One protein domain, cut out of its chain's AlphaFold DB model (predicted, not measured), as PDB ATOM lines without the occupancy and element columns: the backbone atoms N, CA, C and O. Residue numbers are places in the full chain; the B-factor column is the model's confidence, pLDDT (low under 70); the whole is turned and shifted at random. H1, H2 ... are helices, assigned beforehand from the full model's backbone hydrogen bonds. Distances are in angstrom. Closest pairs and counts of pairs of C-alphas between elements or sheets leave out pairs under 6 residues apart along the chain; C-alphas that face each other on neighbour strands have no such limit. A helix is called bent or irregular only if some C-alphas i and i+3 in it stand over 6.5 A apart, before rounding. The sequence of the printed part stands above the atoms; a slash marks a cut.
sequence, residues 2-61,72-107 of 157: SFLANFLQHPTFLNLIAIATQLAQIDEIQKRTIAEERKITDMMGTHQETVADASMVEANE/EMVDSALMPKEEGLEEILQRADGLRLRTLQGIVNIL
ATOM      1  N   SER A   2      27.444 -20.626  42.140       73.00
ATOM      2  CA  SER A   2      27.902 -19.573  41.207       73.00
ATOM      3  C   SER A   2      27.897 -19.957  39.718       73.00
ATOM      4  O   SER A   2      27.651 -19.099  38.879       73.00
ATOM      5  N   PHE A   3      28.120 -21.230  39.369       74.44
ATOM      6  CA  PHE A   3      28.195 -21.681  37.968       74.44
ATOM      7  C   PHE A   3      26.856 -21.570  37.217       74.44
ATOM      8  O   PHE A   3      26.815 -21.050  36.108       74.44
ATOM      9  N   LEU A   4      25.753 -21.990  37.846       70.38
ATOM     10  CA  LEU A   4      24.401 -21.866  37.285       70.38
ATOM     11  C   LEU A   4      23.978 -20.400  37.130       70.38
ATOM     12  O   LEU A   4      23.430 -20.037  36.098       70.38
ATOM     13  N   ALA A   5      24.290 -19.549  38.112       71.56
ATOM     14  CA  ALA A   5      24.016 -18.116  38.018       71.56
ATOM     15  C   ALA A   5      24.789 -17.462  36.854       71.56
ATOM     16  O   ALA A   5      24.200 -16.730  36.066       71.56
ATOM     17  N   ASN A   6      26.074 -17.796  36.682       66.62
ATOM     18  CA  ASN A   6      26.884 -17.287  35.568       66.62
ATOM     19  C   ASN A   6      26.426 -17.822  34.202       66.62
ATOM     20  O   ASN A   6      26.450 -17.097  33.212       66.62
ATOM     21  N   PHE A   7      25.985 -19.081  34.140       73.50
ATOM     22  CA  PHE A   7      25.477 -19.694  32.913       73.50
ATOM     23  C   PHE A   7      24.158 -19.056  32.454       73.50
ATOM     24  O   PHE A   7      24.007 -18.733  31.278       73.50
ATOM     25  N   LEU A   8      23.230 -18.802  33.388       69.88
ATOM     26  CA  LEU A   8      21.954 -18.131  33.106       69.88
ATOM     27  C   LEU A   8      22.137 -16.666  32.681       69.88
ATOM     28  O   LEU A   8      21.320 -16.133  31.934       69.88
ATOM     29  N   GLN A   9      23.213 -16.021  33.130       74.88
ATOM     30  CA  GLN A   9      23.521 -14.627  32.809       74.88
ATOM     31  C   GLN A   9      24.401 -14.479  31.558       74.88
ATOM     32  O   GLN A   9      24.713 -13.362  31.141       74.88
ATOM     33  N   HIS A  10      24.784 -15.595  30.928       80.56
ATOM     34  CA  HIS A  10      25.606 -15.571  29.730       80.56
ATOM     35  C   HIS A  10      24.816 -14.985  28.537       80.56
ATOM     36  O   HIS A  10      23.674 -15.394  28.293       80.56
ATOM     37  N   PRO A  11      25.404 -14.076  27.732       77.25
ATOM     38  CA  PRO A  11      24.699 -13.368  26.655       77.25
ATOM     39  C   PRO A  11      24.012 -14.280  25.629       77.25
ATOM     40  O   PRO A  11      22.972 -13.930  25.074       77.25
ATOM     41  N   THR A  12      24.578 -15.462  25.377       82.25
ATOM     42  CA  THR A  12      24.010 -16.444  24.440       82.25
ATOM     43  C   THR A  12      22.716 -17.066  24.962       82.25
ATOM     44  O   THR A  12      21.765 -17.212  24.196       82.25
ATOM     45  N   PHE A  13      22.654 -17.385  26.255       82.81
ATOM     46  CA  PHE A  13      21.481 -17.987  26.881       82.81
ATOM     47  C   PHE A  13      20.330 -16.977  26.984       82.81
ATOM     48  O   PHE A  13      19.198 -17.283  26.611       82.81
ATOM     49  N   LEU A  14      20.636 -15.733  27.367       79.81
ATOM     50  CA  LEU A  14      19.659 -14.639  27.390       79.81
ATOM     51  C   LEU A  14      19.090 -14.338  25.996       79.81
ATOM     52  O   LEU A  14      17.887 -14.114  25.850       79.81
ATOM     53  N   ASN A  15      19.926 -14.372  24.954       85.38
ATOM     54  CA  ASN A  15      19.461 -14.179  23.580       85.38
ATOM     55  C   ASN A  15      18.561 -15.333  23.108       85.38
ATOM     56  O   ASN A  15      17.570 -15.084  22.427       85.38
ATOM     57  N   LEU A  16      18.866 -16.578  23.494       86.00
ATOM     58  CA  LEU A  16      18.026 -17.734  23.180       86.00
ATOM     59  C   LEU A  16      16.635 -17.608  23.816       86.00
ATOM     60  O   LEU A  16      15.638 -17.790  23.121       86.00
ATOM     61  N   ILE A  17      16.562 -17.241  25.102       85.75
ATOM     62  CA  ILE A  17      15.282 -17.004  25.786       85.75
ATOM     63  C   ILE A  17      14.503 -15.888  25.085       85.75
ATOM     64  O   ILE A  17      13.327 -16.067  24.781       85.75
ATOM     65  N   ALA A  18      15.161 -14.769  24.768       86.44
ATOM     66  CA  ALA A  18      14.514 -13.651  24.086       86.44
ATOM     67  C   ALA A  18      13.926 -14.065  22.726       86.44
ATOM     68  O   ALA A  18      12.790 -13.711  22.421       86.44
ATOM     69  N   ILE A  19      14.659 -14.846  21.928       90.88
ATOM     70  CA  ILE A  19      14.174 -15.349  20.633       90.88
ATOM     71  C   ILE A  19      12.982 -16.296  20.823       90.88
ATOM     72  O   ILE A  19      11.999 -16.178  20.094       90.88
ATOM     73  N   ALA A  20      13.034 -17.201  21.804       91.56
ATOM     74  CA  ALA A  20      11.936 -18.125  22.085       91.56
ATOM     75  C   ALA A  20      10.652 -17.385  22.500       91.56
ATOM     76  O   ALA A  20       9.568 -17.703  22.012       91.56
ATOM     77  N   THR A  21      10.771 -16.355  23.345       93.81
ATOM     78  CA  THR A  21       9.635 -15.509  23.733       93.81
ATOM     79  C   THR A  21       9.074 -14.737  22.541       93.81
ATOM     80  O   THR A  21       7.863 -14.758  22.330       93.81
ATOM     81  N   GLN A  22       9.933 -14.115  21.724       95.00
ATOM     82  CA  GLN A  22       9.498 -13.418  20.509       95.00
ATOM     83  C   GLN A  22       8.746 -14.358  19.563       95.00
ATOM     84  O   GLN A  22       7.702 -13.986  19.033       95.00
ATOM     85  N   LEU A  23       9.240 -15.585  19.379       95.44
ATOM     86  CA  LEU A  23       8.613 -16.571  18.504       95.44
ATOM     87  C   LEU A  23       7.214 -16.963  18.994       95.44
ATOM     88  O   LEU A  23       6.286 -16.998  18.194       95.44
ATOM     89  N   ALA A  24       7.042 -17.189  20.299       96.56
ATOM     90  CA  ALA A  24       5.733 -17.494  20.875       96.56
ATOM     91  C   ALA A  24       4.730 -16.339  20.691       96.56
ATOM     92  O   ALA A  24       3.559 -16.566  20.391       96.56
ATOM     93  N   GLN A  25       5.183 -15.091  20.827       97.12
ATOM     94  CA  GLN A  25       4.329 -13.920  20.606       97.12
ATOM     95  C   GLN A  25       3.959 -13.742  19.125       97.12
ATOM     96  O   GLN A  25       2.827 -13.366  18.813       97.12
ATOM     97  N   ILE A  26       4.892 -14.025  18.211       96.12
ATOM     98  CA  ILE A  26       4.646 -13.985  16.763       96.12
ATOM     99  C   ILE A  26       3.669 -15.089  16.350       96.12
ATOM    100  O   ILE A  26       2.758 -14.815  15.575       96.12
ATOM    101  N   ASP A  27       3.804 -16.299  16.896       97.44
ATOM    102  CA  ASP A  27       2.878 -17.411  16.648       97.44
ATOM    103  C   ASP A  27       1.433 -17.033  17.022       97.44
ATOM    104  O   ASP A  27       0.497 -17.271  16.260       97.44
ATOM    105  N   GLU A  28       1.244 -16.330  18.139       97.44
ATOM    106  CA  GLU A  28      -0.074 -15.834  18.542       97.44
ATOM    107  C   GLU A  28      -0.622 -14.742  17.602       97.44
ATOM    108  O   GLU A  28      -1.822 -14.683  17.319       97.44
ATOM    109  N   ILE A  29       0.235 -13.863  17.074       97.44
ATOM    110  CA  ILE A  29      -0.178 -12.923  16.019       97.44
ATOM    111  C   ILE A  29      -0.585 -13.681  14.761       97.44
ATOM    112  O   ILE A  29      -1.612 -13.354  14.167       97.44
ATOM    113  N   GLN A  30       0.192 -14.683  14.356       97.00
ATOM    114  CA  GLN A  30      -0.067 -15.452  13.148       97.00
ATOM    115  C   GLN A  30      -1.395 -16.206  13.251       97.00
ATOM    116  O   GLN A  30      -2.211 -16.107  12.339       97.00
ATOM    117  N   LYS A  31      -1.665 -16.889  14.370       98.00
ATOM    118  CA  LYS A  31      -2.939 -17.593  14.596       98.00
ATOM    119  C   LYS A  31      -4.140 -16.662  14.486       98.00
ATOM    120  O   LYS A  31      -5.099 -16.980  13.786       98.00
ATOM    121  N   ARG A  32      -4.073 -15.498  15.140       97.44
ATOM    122  CA  ARG A  32      -5.138 -14.488  15.060       97.44
ATOM    123  C   ARG A  32      -5.278 -13.923  13.650       97.44
ATOM    124  O   ARG A  32      -6.396 -13.790  13.174       97.44
ATOM    125  N   THR A  33      -4.165 -13.653  12.969       98.06
ATOM    126  CA  THR A  33      -4.173 -13.164  11.581       98.06
ATOM    127  C   THR A  33      -4.867 -14.167  10.663       98.06
ATOM    128  O   THR A  33      -5.810 -13.790   9.986       98.06
ATOM    129  N   ILE A  34      -4.502 -15.450  10.732       98.19
ATOM    130  CA  ILE A  34      -5.117 -16.517   9.927       98.19
ATOM    131  C   ILE A  34      -6.619 -16.640  10.211       98.19
ATOM    132  O   ILE A  34      -7.413 -16.853   9.296       98.19
ATOM    133  N   ALA A  35      -7.032 -16.530  11.475       98.06
ATOM    134  CA  ALA A  35      -8.447 -16.596  11.832       98.06
ATOM    135  C   ALA A  35      -9.250 -15.437  11.218       98.06
ATOM    136  O   ALA A  35     -10.343 -15.659  10.700       98.06
ATOM    137  N   GLU A  36      -8.713 -14.217  11.241       98.00
ATOM    138  CA  GLU A  36      -9.361 -13.054  10.625       98.00
ATOM    139  C   GLU A  36      -9.288 -13.086   9.088       98.00
ATOM    140  O   GLU A  36     -10.263 -12.734   8.430       98.00
ATOM    141  N   GLU A  37      -8.191 -13.575   8.501       97.88
ATOM    142  CA  GLU A  37      -8.073 -13.802   7.051       97.88
ATOM    143  C   GLU A  37      -9.154 -14.759   6.546       97.88
ATOM    144  O   GLU A  37      -9.755 -14.509   5.501       97.88
ATOM    145  N   ARG A  38      -9.449 -15.825   7.301       97.75
ATOM    146  CA  ARG A  38     -10.548 -16.746   6.974       97.75
ATOM    147  C   ARG A  38     -11.892 -16.033   6.963       97.75
ATOM    148  O   ARG A  38     -12.611 -16.157   5.987       97.75
ATOM    149  N   LYS A  39     -12.187 -15.210   7.974       97.50
ATOM    150  CA  LYS A  39     -13.436 -14.426   8.008       97.50
ATOM    151  C   LYS A  39     -13.562 -13.490   6.807       97.50
ATOM    152  O   LYS A  39     -14.633 -13.392   6.223       97.50
ATOM    153  N   ILE A  40     -12.476 -12.812   6.432       97.19
ATOM    154  CA  ILE A  40     -12.452 -11.932   5.252       97.19
ATOM    155  C   ILE A  40     -12.656 -12.748   3.969       97.19
ATOM    156  O   ILE A  40     -13.380 -12.319   3.076       97.19
ATOM    157  N   THR A  41     -12.047 -13.931   3.884       96.69
ATOM    158  CA  THR A  41     -12.207 -14.844   2.743       96.69
ATOM    159  C   THR A  41     -13.647 -15.333   2.623       96.69
ATOM    160  O   THR A  41     -14.199 -15.310   1.528       96.69
ATOM    161  N   ASP A  42     -14.272 -15.710   3.738       96.19
ATOM    162  CA  ASP A  42     -15.668 -16.149   3.774       96.19
ATOM    163  C   ASP A  42     -16.602 -15.008   3.345       96.19
ATOM    164  O   ASP A  42     -17.457 -15.204   2.485       96.19
ATOM    165  N   MET A  43     -16.379 -13.791   3.857       93.81
ATOM    166  CA  MET A  43     -17.109 -12.592   3.425       93.81
ATOM    167  C   MET A  43     -16.978 -12.337   1.920       93.81
ATOM    168  O   MET A  43     -17.973 -12.056   1.257       93.81
ATOM    169  N   MET A  44     -15.761 -12.448   1.375       94.12
ATOM    170  CA  MET A  44     -15.519 -12.307  -0.061       94.12
ATOM    171  C   MET A  44     -16.250 -13.382  -0.863       94.12
ATOM    172  O   MET A  44     -16.819 -13.072  -1.905       94.12
ATOM    173  N   GLY A  45     -16.275 -14.622  -0.369       92.06
ATOM    174  CA  GLY A  45     -17.019 -15.721  -0.979       92.06
ATOM    175  C   GLY A  45     -18.520 -15.442  -1.036       92.06
ATOM    176  O   GLY A  45     -19.103 -15.499  -2.112       92.06
ATOM    177  N   THR A  46     -19.131 -15.061   0.090       90.88
ATOM    178  CA  THR A  46     -20.563 -14.714   0.151       90.88
ATOM    179  C   THR A  46     -20.904 -13.508  -0.724       90.88
ATOM    180  O   THR A  46     -21.942 -13.500  -1.392       90.88
ATOM    181  N   HIS A  47     -20.030 -12.495  -0.763       90.19
ATOM    182  CA  HIS A  47     -20.212 -11.352  -1.657       90.19
ATOM    183  C   HIS A  47     -20.185 -11.799  -3.120       90.19
ATOM    184  O   HIS A  47     -21.093 -11.481  -3.879       90.19
ATOM    185  N   GLN A  48     -19.195 -12.604  -3.512       89.38
ATOM    186  CA  GLN A  48     -19.089 -13.131  -4.874       89.38
ATOM    187  C   GLN A  48     -20.270 -14.026  -5.269       89.38
ATOM    188  O   GLN A  48     -20.733 -13.921  -6.402       89.38
ATOM    189  N   GLU A  49     -20.774 -14.862  -4.359       88.25
ATOM    190  CA  GLU A  49     -21.980 -15.680  -4.561       88.25
ATOM    191  C   GLU A  49     -23.198 -14.794  -4.843       88.25
ATOM    192  O   GLU A  49     -23.834 -14.929  -5.884       88.25
ATOM    193  N   THR A  50     -23.442 -13.796  -3.990       85.25
ATOM    194  CA  THR A  50     -24.562 -12.852  -4.149       85.25
ATOM    195  C   THR A  50     -24.472 -12.082  -5.471       85.25
ATOM    196  O   THR A  50     -25.462 -11.918  -6.185       85.25
ATOM    197  N   VAL A  51     -23.269 -11.620  -5.823       83.00
ATOM    198  CA  VAL A  51     -23.012 -10.892  -7.072       83.00
ATOM    199  C   VAL A  51     -23.233 -11.766  -8.310       83.00
ATOM    200  O   VAL A  51     -23.733 -11.260  -9.324       83.00
ATOM    201  N   ALA A  52     -22.851 -13.043  -8.243       81.88
ATOM    202  CA  ALA A  52     -23.027 -14.003  -9.325       81.88
ATOM    203  C   ALA A  52     -24.500 -14.396  -9.503       81.88
ATOM    204  O   ALA A  52     -24.995 -14.366 -10.630       81.88
ATOM    205  N   ASP A  53     -25.214 -14.671  -8.409       81.25
ATOM    206  CA  ASP A  53     -26.640 -15.009  -8.431       81.25
ATOM    207  C   ASP A  53     -27.478 -13.872  -9.028       81.25
ATOM    208  O   ASP A  53     -28.285 -14.104  -9.931       81.25
ATOM    209  N   ALA A  54     -27.232 -12.627  -8.603       74.38
ATOM    210  CA  ALA A  54     -27.896 -11.453  -9.172       74.38
ATOM    211  C   ALA A  54     -27.643 -11.334 -10.687       74.38
ATOM    212  O   ALA A  54     -28.576 -11.140 -11.464       74.38
ATOM    213  N   SER A  55     -26.395 -11.548 -11.124       71.12
ATOM    214  CA  SER A  55     -26.038 -11.517 -12.547       71.12
ATOM    215  C   SER A  55     -26.715 -12.626 -13.364       71.12
ATOM    216  O   SER A  55     -27.010 -12.413 -14.538       71.12
ATOM    217  N   MET A  56     -26.947 -13.808 -12.781       71.56
ATOM    218  CA  MET A  56     -27.650 -14.909 -13.450       71.56
ATOM    219  C   MET A  56     -29.145 -14.630 -13.624       71.56
ATOM    220  O   MET A  56     -29.725 -15.012 -14.641       71.56
ATOM    221  N   VAL A  57     -29.775 -13.978 -12.643       67.19
ATOM    222  CA  VAL A  57     -31.185 -13.574 -12.728       67.19
ATOM    223  C   VAL A  57     -31.360 -12.482 -13.783       67.19
ATOM    224  O   VAL A  57     -32.198 -12.636 -14.670       67.19
ATOM    225  N   GLU A  58     -30.516 -11.448 -13.760       66.31
ATOM    226  CA  GLU A  58     -30.537 -10.358 -14.747       66.31
ATOM    227  C   GLU A  58     -30.358 -10.876 -16.183       66.31
ATOM    228  O   GLU A  58     -31.120 -10.495 -17.071       66.31
ATOM    229  N   ALA A  59     -29.425 -11.812 -16.411       61.53
ATOM    230  CA  ALA A  59     -29.196 -12.411 -17.728       61.53
ATOM    231  C   ALA A  59     -30.441 -13.124 -18.298       61.53
ATOM    232  O   ALA A  59     -30.668 -13.088 -19.509       61.53
ATOM    233  N   ASN A  60     -31.274 -13.726 -17.440       59.88
ATOM    234  CA  ASN A  60     -32.533 -14.359 -17.846       59.88
ATOM    235  C   ASN A  60     -33.652 -13.340 -18.148       59.88
ATOM    236  O   ASN A  60     -34.582 -13.657 -18.891       59.88
ATOM    237  N   GLU A  61     -33.585 -12.129 -17.587       59.38
ATOM    238  CA  GLU A  61     -34.578 -11.064 -17.788       59.38
ATOM    239  C   GLU A  61     -34.252 -10.161 -18.994       59.38
ATOM    240  O   GLU A  61     -35.166  -9.683 -19.674       59.38
ATOM    241  N   GLU A  72     -28.724   2.366 -17.022       59.06
ATOM    242  CA  GLU A  72     -29.155   2.740 -15.657       59.06
ATOM    243  C   GLU A  72     -29.382   1.516 -14.753       59.06
ATOM    244  O   GLU A  72     -29.145   1.575 -13.542       59.06
ATOM    245  N   MET A  73     -29.825   0.397 -15.333       58.66
ATOM    246  CA  MET A  73     -30.011  -0.858 -14.606       58.66
ATOM    247  C   MET A  73     -28.671  -1.521 -14.266       58.66
ATOM    248  O   MET A  73     -28.515  -2.036 -13.163       58.66
ATOM    249  N   VAL A  74     -27.685  -1.436 -15.165       58.97
ATOM    250  CA  VAL A  74     -26.316  -1.908 -14.927       58.97
ATOM    251  C   VAL A  74     -25.635  -1.076 -13.839       58.97
ATOM    252  O   VAL A  74     -25.102  -1.662 -12.905       58.97
ATOM    253  N   ASP A  75     -25.713   0.256 -13.877       59.22
ATOM    254  CA  ASP A  75     -25.131   1.104 -12.821       59.22
ATOM    255  C   ASP A  75     -25.773   0.839 -11.447       59.22
ATOM    256  O   ASP A  75     -25.079   0.675 -10.441       59.22
ATOM    257  N   SER A  76     -27.103   0.697 -11.400       61.72
ATOM    258  CA  SER A  76     -27.830   0.381 -10.160       61.72
ATOM    259  C   SER A  76     -27.508  -1.018  -9.621       61.72
ATOM    260  O   SER A  76     -27.506  -1.223  -8.407       61.72
ATOM    261  N   ALA A  77     -27.212  -1.977 -10.502       61.62
ATOM    262  CA  ALA A  77     -26.771  -3.318 -10.133       61.62
ATOM    263  C   ALA A  77     -25.291  -3.364  -9.724       61.62
ATOM    264  O   ALA A  77     -24.912  -4.247  -8.960       61.62
ATOM    265  N   LEU A  78     -24.450  -2.445 -10.214       65.06
ATOM    266  CA  LEU A  78     -23.015  -2.381  -9.916       65.06
ATOM    267  C   LEU A  78     -22.708  -1.675  -8.589       65.06
ATOM    268  O   LEU A  78     -21.821  -2.141  -7.873       65.06
ATOM    269  N   MET A  79     -23.452  -0.631  -8.204       66.38
ATOM    270  CA  MET A  79     -23.162   0.116  -6.964       66.38
ATOM    271  C   MET A  79     -23.125  -0.762  -5.691       66.38
ATOM    272  O   MET A  79     -22.138  -0.692  -4.957       66.38
ATOM    273  N   PRO A  80     -24.090  -1.671  -5.429       67.81
ATOM    274  CA  PRO A  80     -24.030  -2.550  -4.253       67.81
ATOM    275  C   PRO A  80     -22.857  -3.547  -4.301       67.81
ATOM    276  O   PRO A  80     -22.386  -4.027  -3.267       67.81
ATOM    277  N   LYS A  81     -22.370  -3.875  -5.508       74.69
ATOM    278  CA  LYS A  81     -21.227  -4.778  -5.719       74.69
ATOM    279  C   LYS A  81     -19.917  -4.092  -5.341       74.69
ATOM    280  O   LYS A  81     -19.032  -4.751  -4.789       74.69
ATOM    281  N   GLU A  82     -19.804  -2.796  -5.619       78.00
ATOM    282  CA  GLU A  82     -18.642  -1.975  -5.272       78.00
ATOM    283  C   GLU A  82     -18.564  -1.698  -3.767       78.00
ATOM    284  O   GLU A  82     -17.504  -1.909  -3.177       78.00
ATOM    285  N   GLU A  83     -19.681  -1.341  -3.125       82.06
ATOM    286  CA  GLU A  83     -19.729  -1.061  -1.679       82.06
ATOM    287  C   GLU A  83     -19.281  -2.266  -0.830       82.06
ATOM    288  O   GLU A  83     -18.464  -2.127   0.086       82.06
ATOM    289  N   GLY A  84     -19.750  -3.477  -1.156       84.69
ATOM    290  CA  GLY A  84     -19.339  -4.684  -0.428       84.69
ATOM    291  C   GLY A  84     -17.856  -5.024  -0.617       84.69
ATOM    292  O   GLY A  84     -17.188  -5.472   0.319       84.69
ATOM    293  N   LEU A  85     -17.299  -4.753  -1.804       90.25
ATOM    294  CA  LEU A  85     -15.871  -4.943  -2.056       90.25
ATOM    295  C   LEU A  85     -15.022  -3.907  -1.309       90.25
ATOM    296  O   LEU A  85     -13.963  -4.258  -0.782       90.25
ATOM    297  N   GLU A  86     -15.485  -2.659  -1.229       92.50
ATOM    298  CA  GLU A  86     -14.837  -1.615  -0.439       92.50
ATOM    299  C   GLU A  86     -14.732  -2.029   1.035       92.50
ATOM    300  O   GLU A  86     -13.643  -1.971   1.614       92.50
ATOM    301  N   GLU A  87     -15.816  -2.533   1.631       92.88
ATOM    302  CA  GLU A  87     -15.806  -2.997   3.022       92.88
ATOM    303  C   GLU A  87     -14.795  -4.139   3.241       92.88
ATOM    304  O   GLU A  87     -14.015  -4.131   4.204       92.88
ATOM    305  N   ILE A  88     -14.773  -5.121   2.334       95.31
ATOM    306  CA  ILE A  88     -13.837  -6.252   2.390       95.31
ATOM    307  C   ILE A  88     -12.387  -5.754   2.341       95.31
ATOM    308  O   ILE A  88     -11.555  -6.194   3.144       95.31
ATOM    309  N   LEU A  89     -12.082  -4.811   1.444       94.75
ATOM    310  CA  LEU A  89     -10.750  -4.220   1.316       94.75
ATOM    311  C   LEU A  89     -10.352  -3.436   2.568       94.75
ATOM    312  O   LEU A  89      -9.261  -3.652   3.095       94.75
ATOM    313  N   GLN A  90     -11.244  -2.604   3.110       96.50
ATOM    314  CA  GLN A  90     -10.978  -1.857   4.342       96.50
ATOM    315  C   GLN A  90     -10.665  -2.795   5.520       96.50
ATOM    316  O   GLN A  90      -9.740  -2.546   6.303       96.50
ATOM    317  N   ARG A  91     -11.388  -3.917   5.647       96.50
ATOM    318  CA  ARG A  91     -11.113  -4.925   6.685       96.50
ATOM    319  C   ARG A  91      -9.774  -5.625   6.473       96.50
ATOM    320  O   ARG A  91      -9.051  -5.831   7.454       96.50
ATOM    321  N   ALA A  92      -9.435  -5.964   5.231       97.06
ATOM    322  CA  ALA A  92      -8.153  -6.567   4.877       97.06
ATOM    323  C   ALA A  92      -6.974  -5.632   5.176       97.06
ATOM    324  O   ALA A  92      -6.011  -6.046   5.826       97.06
ATOM    325  N   ASP A  93      -7.076  -4.359   4.799       96.00
ATOM    326  CA  ASP A  93      -6.055  -3.351   5.083       96.00
ATOM    327  C   ASP A  93      -5.913  -3.099   6.585       96.00
ATOM    328  O   ASP A  93      -4.800  -3.066   7.123       96.00
ATOM    329  N   GLY A  94      -7.039  -3.020   7.298       97.69
ATOM    330  CA  GLY A  94      -7.050  -2.932   8.752       97.69
ATOM    331  C   GLY A  94      -6.364  -4.131   9.414       97.69
ATOM    332  O   GLY A  94      -5.588  -3.952  10.357       97.69
ATOM    333  N   LEU A  95      -6.605  -5.353   8.925       98.06
ATOM    334  CA  LEU A  95      -5.923  -6.550   9.414       98.06
ATOM    335  C   LEU A  95      -4.418  -6.483   9.139       98.06
ATOM    336  O   LEU A  95      -3.627  -6.676  10.062       98.06
ATOM    337  N   ARG A  96      -4.021  -6.119   7.913       95.62
ATOM    338  CA  ARG A  96      -2.615  -5.967   7.519       95.62
ATOM    339  C   ARG A  96      -1.876  -4.992   8.434       95.62
ATOM    340  O   ARG A  96      -0.770  -5.296   8.885       95.62
ATOM    341  N   LEU A  97      -2.491  -3.848   8.748       96.75
ATOM    342  CA  LEU A  97      -1.902  -2.845   9.633       96.75
ATOM    343  C   LEU A  97      -1.773  -3.352  11.075       96.75
ATOM    344  O   LEU A  97      -0.716  -3.187  11.682       96.75
ATOM    345  N   ARG A  98      -2.806  -4.010  11.617       97.69
ATOM    346  CA  ARG A  98      -2.759  -4.579  12.976       97.69
ATOM    347  C   ARG A  98      -1.692  -5.665  13.105       97.69
ATOM    348  O   ARG A  98      -0.960  -5.682  14.094       97.69
ATOM    349  N   THR A  99      -1.563  -6.539  12.108       97.62
ATOM    350  CA  THR A  99      -0.519  -7.573  12.074       97.62
ATOM    351  C   THR A  99       0.872  -6.944  12.021       97.62
ATOM    352  O   THR A  99       1.745  -7.318  12.805       97.62
ATOM    353  N   LEU A 100       1.066  -5.934  11.166       96.19
ATOM    354  CA  LEU A 100       2.321  -5.188  11.066       96.19
ATOM    355  C   LEU A 100       2.701  -4.522  12.399       96.19
ATOM    356  O   LEU A 100       3.822  -4.694  12.875       96.19
ATOM    357  N   GLN A 101       1.762  -3.813  13.031       96.81
ATOM    358  CA  GLN A 101       1.963  -3.188  14.342       96.81
ATOM    359  C   GLN A 101       2.323  -4.220  15.415       96.81
ATOM    360  O   GLN A 101       3.254  -4.009  16.191       96.81
ATOM    361  N   GLY A 102       1.627  -5.359  15.443       96.75
ATOM    362  CA  GLY A 102       1.908  -6.433  16.389       96.75
ATOM    363  C   GLY A 102       3.334  -6.976  16.257       96.75
ATOM    364  O   GLY A 102       4.024  -7.124  17.264       96.75
ATOM    365  N   ILE A 103       3.799  -7.228  15.028       96.56
ATOM    366  CA  ILE A 103       5.159  -7.724  14.776       96.56
ATOM    367  C   ILE A 103       6.200  -6.682  15.206       96.56
ATOM    368  O   ILE A 103       7.136  -7.010  15.935       96.56
ATOM    369  N   VAL A 104       6.024  -5.419  14.807       95.88
ATOM    370  CA  VAL A 104       6.952  -4.326  15.147       95.88
ATOM    371  C   VAL A 104       7.081  -4.136  16.663       95.88
ATOM    372  O   VAL A 104       8.180  -3.872  17.142       95.88
ATOM    373  N   ASN A 105       6.001  -4.344  17.422       95.94
ATOM    374  CA  ASN A 105       6.005  -4.236  18.885       95.94
ATOM    375  C   ASN A 105       6.750  -5.382  19.601       95.94
ATOM    376  O   ASN A 105       7.118  -5.231  20.763       95.94
ATOM    377  N   ILE A 106       6.971  -6.525  18.940       95.75
ATOM    378  CA  ILE A 106       7.682  -7.690  19.506       95.75
ATOM    379  C   ILE A 106       9.173  -7.667  19.153       95.75
ATOM    380  O   ILE A 106      10.031  -8.112  19.926       95.75
ATOM    381  N   LEU A 107       9.500  -7.210  17.946       94.56
ATOM    382  CA  LEU A 107      10.856  -7.285  17.418       94.56
ATOM    383  C   LEU A 107      11.791  -6.269  18.081       94.56
ATOM    384  O   LEU A 107      11.433  -5.132  18.371       94.56
TER     385      LEU A 107
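This is residues 2 to 61 and 72 to 107 of the 157 residues of the protein "protein DELAY OF GERMINATION 1-like" of Arachis duranensis (UniProt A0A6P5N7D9). A short helix, H1, at one end of a rod leads into a very long helix, H2, and a second long helix, H3, folds back side by side along H2. H1 and the first turns of H2 stick out beyond the pair. The printed part has 96 residues with three named helices, H1, H2 and H3 in that order, all helix in class. It is extended, with a radius of gyration of the C-alphas of 23.9 A, and spans 86 by 17 by 11 A.

H1, residues 2 to 8, is close to but not clearly touching H2, residues 11 to 61; their closest C-alphas, Leu 8 and Leu 14, are 7.1 A apart. H2 touches H3, residues 72 to 106, at a shallow tilt of 5 degrees, opposite ways; their closest C-alphas, Gln 22 and Ile 106, are 6.1 A apart. H1 and H3 are apart. Each O i to N i+4 pair is within hydrogen-bond range in H1 and H2, and 29 of 31 in H3.

H1 begins at C-alpha 2 (27.902, -19.573, 41.207). H2 measures 74.1 A and ends at C-alpha 61 (-34.578, -11.064, -17.788). H3 measures 52.0 A and ends at C-alpha 106 (7.682, -7.690, 19.506); it is only just irregular, C-alphas 77 and 80 being 6.53 A apart.

The C-alphas of Ser 2 and Glu 61, the two farthest apart, are 86.4 A apart. Residues 62 to 71 are not printed, and C-alphas 61 and 72 are 15.0 A apart across this cut. The link from H1 to H2 is tight. The pLDDT is under 70 at residues 6, 8, 57 to 61 and 72 to 80.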